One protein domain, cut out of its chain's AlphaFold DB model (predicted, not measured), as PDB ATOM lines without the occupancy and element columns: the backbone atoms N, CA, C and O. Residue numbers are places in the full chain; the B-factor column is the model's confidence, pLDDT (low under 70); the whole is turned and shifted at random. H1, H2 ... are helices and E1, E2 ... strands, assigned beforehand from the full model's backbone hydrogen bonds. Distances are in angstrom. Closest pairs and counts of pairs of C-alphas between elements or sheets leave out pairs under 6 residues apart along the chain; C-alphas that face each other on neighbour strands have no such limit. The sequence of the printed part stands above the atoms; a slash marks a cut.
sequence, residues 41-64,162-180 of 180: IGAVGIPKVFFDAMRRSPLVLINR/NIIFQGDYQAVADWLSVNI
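AT A GLANCE: This is residues 41 to 64 and 162 to 180 of the 180 residues of an uncharacterized protein of Pseudomonadales bacterium (UniProt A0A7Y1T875). A small head and a long arm: in the head, two parallel strands, E1 and E2, lie side by side with H2 packed over one face of the pair, and H1 leads away from it to the first printed stretch, residues 41 to 47, which turns off sideways at the far end of H1. The arm makes much of the length, and residues 41 to 54 stick out free. The printed part has 43 residues, with the order H1, E1, E2, H2; the sheet is E1 beside E2, and the class is mixed, helices and strands. The whole is loose, with a radius of gyration of the C-alphas of 13.1 A, and spans 33 by 20 by 16 A.

IN THESE COORDINATES: Find C-alpha 48 at (188.269, 176.400, 154.500); from there H1, residues 48 to 56, runs 12.4 A. Next look at E1, residues 59 to 62, 9.7 A long. Past the cut, E2, residues 163 to 167, covers 11.1 A. H2, residues 169 to 179, runs 15.3 A to C-alpha 179 at (192.142, 165.125, 130.350).

HOW THE PARTS SIT: H1 is apart from E2 and from H2. E1 and E2 are parallel neighbours, 12 degrees between their directions; look for N 61 and O 165, 2.9 A apart and within hydrogen-bond range. The closest C-alphas of E1 and H2 are those of Ile 62 and Tyr 169, 5.8 A apart. Those of E2 and H2 are Gln 166 and Val 172, 6.9 A apart. In H1 every O i to N i+4 pair is within hydrogen-bond range, in H2 6 of 7.

THE WHOLE: The C-alphas farthest apart are those of Ala 43 and Val 178, 35.6 A. Residues 65 to 161 are not printed, and C-alphas 64 and 162 stand 19.7 A apart across that cut. The links H1 to E1 and E2 to H2 are tight. No printed residue is under 70 in pLDDT.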
ATOM      1  N   ILE A  41     199.964 174.229 155.807       79.06
ATOM      2  CA  ILE A  41     201.353 174.113 155.355       79.06
ATOM      3  C   ILE A  41     202.196 174.935 156.334       79.06
ATOM      4  O   ILE A  41     202.248 176.168 156.287       79.06
ATOM      5  N   GLY A  42     202.769 174.252 157.325       81.31
ATOM      6  CA  GLY A  42     203.448 174.895 158.453       81.31
ATOM      7  C   GLY A  42     202.533 175.857 159.229       81.31
ATOM      8  O   GLY A  42     201.542 175.459 159.858       81.31
ATOM      9  N   ALA A  43     202.879 177.147 159.219       80.00
ATOM     10  CA  ALA A  43     202.095 178.191 159.883       80.00
ATOM     11  C   ALA A  43     200.876 178.653 159.060       80.00
ATOM     12  O   ALA A  43     199.932 179.201 159.636       80.00
ATOM     13  N   VAL A  44     200.873 178.404 157.748       87.25
ATOM     14  CA  VAL A  44     199.866 178.905 156.809       87.25
ATOM     15  C   VAL A  44     198.687 177.938 156.740       87.25
ATOM     16  O   VAL A  44     198.870 176.739 156.549       87.25
ATOM     17  N   GLY A  45     197.469 178.449 156.929       89.19
ATOM     18  CA  GLY A  45     196.237 177.670 156.790       89.19
ATOM     19  C   GLY A  45     195.618 177.843 155.407       89.19
ATOM     20  O   GLY A  45     195.534 178.965 154.907       89.19
ATOM     21  N   ILE A  46     195.149 176.748 154.816       91.00
ATOM     22  CA  ILE A  46     194.374 176.787 153.577       91.00
ATOM     23  C   ILE A  46     192.967 177.323 153.902       91.00
ATOM     24  O   ILE A  46     192.342 176.839 154.853       91.00
ATOM     25  N   PRO A  47     192.428 178.307 153.149       94.00
ATOM     26  CA  PRO A  47     191.063 178.783 153.357       94.00
ATOM     27  C   PRO A  47     190.064 177.625 153.326       94.00
ATOM     28  O   PRO A  47     190.065 176.831 152.388       94.00
ATOM     29  N   LYS A  48     189.177 177.547 154.326       92.81
ATOM     30  CA  LYS A  48     188.269 176.400 154.500       92.81
ATOM     31  C   LYS A  48     187.468 176.068 153.241       92.81
ATOM     32  O   LYS A  48     187.366 174.905 152.878       92.81
ATOM     33  N   VAL A  49     186.933 177.085 152.562       94.75
ATOM     34  CA  VAL A  49     186.148 176.902 151.330       94.75
ATOM     35  C   VAL A  49     186.969 176.198 150.247       94.75
ATOM     36  O   VAL A  49     186.447 175.328 149.554       94.75
ATOM     37  N   PHE A  50     188.253 176.540 150.131       93.06
ATOM     38  CA  PHE A  50     189.164 175.909 149.186       93.06
ATOM     39  C   PHE A  50     189.518 174.488 149.623       93.06
ATOM     40  O   PHE A  50     189.375 173.563 148.835       93.06
ATOM     41  N   PHE A  51     189.878 174.292 150.893       93.25
ATOM     42  CA  PHE A  51     190.206 172.969 151.427       93.25
ATOM     43  C   PHE A  51     189.042 171.975 151.293       93.25
ATOM     44  O   PHE A  51     189.230 170.845 150.857       93.25
ATOM     45  N   ASP A  52     187.816 172.403 151.595       92.56
ATOM     46  CA  ASP A  52     186.625 171.567 151.427       92.56
ATOM     47  C   ASP A  52     186.369 171.225 149.952       92.56
ATOM     48  O   ASP A  52     185.861 170.147 149.650       92.56
ATOM     49  N   ALA A  53     186.679 172.145 149.028       92.69
ATOM     50  CA  ALA A  53     186.591 171.878 147.598       92.69
ATOM     51  C   ALA A  53     187.636 170.837 147.177       92.69
ATOM     52  O   ALA A  53     187.246 169.843 146.576       92.69
ATOM     53  N   MET A  54     188.900 171.000 147.596       92.62
ATOM     54  CA  MET A  54     189.969 170.019 147.365       92.62
ATOM     55  C   MET A  54     189.566 168.622 147.841       92.62
ATOM     56  O   MET A  54     189.708 167.653 147.107       92.62
ATOM     57  N   ARG A  55     188.992 168.511 149.046       90.81
ATOM     58  CA  ARG A  55     188.604 167.217 149.637       90.81
ATOM     59  C   ARG A  55     187.432 166.526 148.937       90.81
ATOM     60  O   ARG A  55     187.239 165.334 149.144       90.81
ATOM     61  N   ARG A  56     186.647 167.252 148.137       91.62
ATOM     62  CA  ARG A  56     185.571 166.689 147.301       91.62
ATOM     63  C   ARG A  56     186.002 166.460 145.854       91.62
ATOM     64  O   ARG A  56     185.231 165.883 145.088       91.62
ATOM     65  N   SER A  57     187.170 166.957 145.461       93.38
ATOM     66  CA  SER A  57     187.668 166.823 144.100       93.38
ATOM     67  C   SER A  57     188.088 165.380 143.804       93.38
ATOM     68  O   SER A  57     188.481 164.649 144.716       93.38
ATOM     69  N   PRO A  58     188.013 164.957 142.532       94.06
ATOM     70  CA  PRO A  58     188.619 163.707 142.100       94.06
ATOM     71  C   PRO A  58     190.119 163.669 142.400       94.06
ATOM     72  O   PRO A  58     190.788 164.702 142.348       94.06
ATOM     73  N   LEU A  59     190.646 162.474 142.656       94.94
ATOM     74  CA  LEU A  59     192.066 162.247 142.892       94.94
ATOM     75  C   LEU A  59     192.726 161.546 141.709       94.94
ATOM     76  O   LEU A  59     192.158 160.649 141.087       94.94
ATOM     77  N   VAL A  60     193.974 161.926 141.463       95.50
ATOM     78  CA  VAL A  60     194.904 161.196 140.606       95.50
ATOM     79  C   VAL A  60     196.045 160.713 141.490       95.50
ATOM     80  O   VAL A  60     196.669 161.516 142.181       95.50
ATOM     81  N   LEU A  61     196.292 159.404 141.510       95.19
ATOM     82  CA  LEU A  61     197.324 158.804 142.354       95.19
ATOM     83  C   LEU A  61     198.614 158.565 141.570       95.19
ATOM     84  O   LEU A  61     198.610 157.906 140.530       95.19
ATOM     85  N   ILE A  62     199.724 159.066 142.111       95.31
ATOM     86  CA  ILE A  62     201.066 158.839 141.572       95.31
ATOM     87  C   ILE A  62     201.741 157.739 142.389       95.31
ATOM     88  O   ILE A  62     202.041 157.912 143.569       95.31
ATOM     89  N   ASN A  63     202.029 156.622 141.736       93.81
ATOM     90  CA  ASN A  63     202.829 155.544 142.287       93.81
ATOM     91  C   ASN A  63     204.306 155.851 142.030       93.81
ATOM     92  O   ASN A  63     204.757 155.829 140.887       93.81
ATOM     93  N   ARG A  64     205.075 156.115 143.088       94.44
ATOM     94  CA  ARG A  64     206.529 156.290 142.986       94.44
ATOM     95  C   ARG A  64     207.259 155.148 143.707       94.44
ATOM     96  O   ARG A  64     206.968 154.920 144.889       94.44
ATOM     97  N   ASN A 162     187.250 159.537 145.221       94.00
ATOM     98  CA  ASN A 162     187.021 159.261 143.806       94.00
ATOM     99  C   ASN A 162     188.345 159.332 143.027       94.00
ATOM    100  O   ASN A 162     188.728 160.401 142.550       94.00
ATOM    101  N   ILE A 163     189.053 158.208 142.932       94.75
ATOM    102  CA  ILE A 163     190.295 158.088 142.165       94.75
ATOM    103  C   ILE A 163     189.937 157.889 140.690       94.75
ATOM    104  O   ILE A 163     189.376 156.863 140.318       94.75
ATOM    105  N   ILE A 164     190.271 158.869 139.851       96.31
ATOM    106  CA  ILE A 164     189.948 158.856 138.414       96.31
ATOM    107  C   ILE A 164     191.101 158.361 137.540       96.31
ATOM    108  O   ILE A 164     190.877 157.977 136.394       96.31
ATOM    109  N   PHE A 165     192.323 158.343 138.077       96.81
ATOM    110  CA  PHE A 165     193.489 157.761 137.423       96.81
ATOM    111  C   PHE A 165     194.559 157.376 138.448       96.81
ATOM    112  O   PHE A 165     194.701 158.024 139.487       96.81
ATOM    113  N   GLN A 166     195.328 156.332 138.146       96.38
ATOM    114  CA  GLN A 166     196.484 155.918 138.932       96.38
ATOM    115  C   GLN A 166     197.572 155.384 138.002       96.38
ATOM    116  O   GLN A 166     197.297 154.561 137.131       96.38
ATOM    117  N   GLY A 167     198.810 155.822 138.208       96.50
ATOM    118  CA  GLY A 167     199.952 155.398 137.404       96.50
ATOM    119  C   GLY A 167     201.271 155.867 137.998       96.50
ATOM    120  O   GLY A 167     201.289 156.498 139.054       96.50
ATOM    121  N   ASP A 168     202.380 155.549 137.337       96.50
ATOM    122  CA  ASP A 168     203.649 156.206 137.646       96.50
ATOM    123  C   ASP A 168     203.615 157.694 137.255       96.50
ATOM    124  O   ASP A 168     202.620 158.211 136.737       96.50
ATOM    125  N   TYR A 169     204.705 158.407 137.534       93.62
ATOM    126  CA  TYR A 169     204.788 159.836 137.248       93.62
ATOM    127  C   TYR A 169     204.531 160.162 135.768       93.62
ATOM    128  O   TYR A 169     203.800 161.108 135.478       93.62
ATOM    129  N   GLN A 170     205.098 159.382 134.842       94.94
ATOM    130  CA  GLN A 170     204.968 159.648 133.411       94.94
ATOM    131  C   GLN A 170     203.543 159.367 132.933       94.94
ATOM    132  O   GLN A 170     202.944 160.210 132.274       94.94
ATOM    133  N   ALA A 171     202.965 158.237 133.338       96.50
ATOM    134  CA  ALA A 171     201.591 157.882 133.010       96.50
ATOM    135  C   ALA A 171     200.597 158.933 133.522       96.50
ATOM    136  O   ALA A 171     199.643 159.279 132.827       96.50
ATOM    137  N   VAL A 172     200.823 159.464 134.728       96.00
ATOM    138  CA  VAL A 172     200.001 160.540 135.294       96.00
ATOM    139  C   VAL A 172     200.176 161.835 134.504       96.00
ATOM    140  O   VAL A 172     199.179 162.468 134.171       96.00
ATOM    141  N   ALA A 173     201.409 162.221 134.169       94.12
ATOM    142  CA  ALA A 173     201.670 163.420 133.374       94.12
ATOM    143  C   ALA A 173     201.007 163.346 131.987       94.12
ATOM    144  O   ALA A 173     200.326 164.289 131.574       94.12
ATOM    145  N   ASP A 174     201.134 162.203 131.310       96.25
ATOM    146  CA  ASP A 174     200.519 161.954 130.006       96.25
ATOM    147  C   ASP A 174     198.992 162.010 130.109       96.25
ATOM    148  O   ASP A 174     198.336 162.696 129.321       96.25
ATOM    149  N   TRP A 175     198.414 161.360 131.122       95.94
ATOM    150  CA  TRP A 175     196.973 161.378 131.356       95.94
ATOM    151  C   TRP A 175     196.449 162.794 131.624       95.94
ATOM    152  O   TRP A 175     195.446 163.196 131.028       95.94
ATOM    153  N   LEU A 176     197.136 163.577 132.462       93.00
ATOM    154  CA  LEU A 176     196.752 164.957 132.769       93.00
ATOM    155  C   LEU A 176     196.773 165.841 131.519       93.00
ATOM    156  O   LEU A 176     195.849 166.621 131.332       93.00
ATOM    157  N   SER A 177     197.759 165.672 130.632       91.44
ATOM    158  CA  SER A 177     197.880 166.475 129.404       91.44
ATOM    159  C   SER A 177     196.717 166.312 128.415       91.44
ATOM    160  O   SER A 177     196.499 167.174 127.564       91.44
ATOM    161  N   VAL A 178     195.981 165.202 128.514       91.31
ATOM    162  CA  VAL A 178     194.850 164.872 127.636       91.31
ATOM    163  C   VAL A 178     193.505 165.197 128.291       91.31
ATOM    164  O   VAL A 178     192.543 165.501 127.588       91.31
ATOM    165  N   ASN A 179     193.416 165.110 129.623       88.19
ATOM    166  CA  ASN A 179     192.142 165.125 130.350       88.19
ATOM    167  C   ASN A 179     191.862 166.423 131.129       88.19
ATOM    168  O   ASN A 179     190.723 166.590 131.572       88.19
ATOM    169  N   ILE A 180     192.852 167.314 131.294       82.88
ATOM    170  CA  ILE A 180     192.770 168.573 132.063       82.88
ATOM    171  C   ILE A 180     193.206 169.762 131.200       82.88
ATOM    172  O   ILE A 180     192.467 170.776 131.172       82.88
TER     173      ILE A 180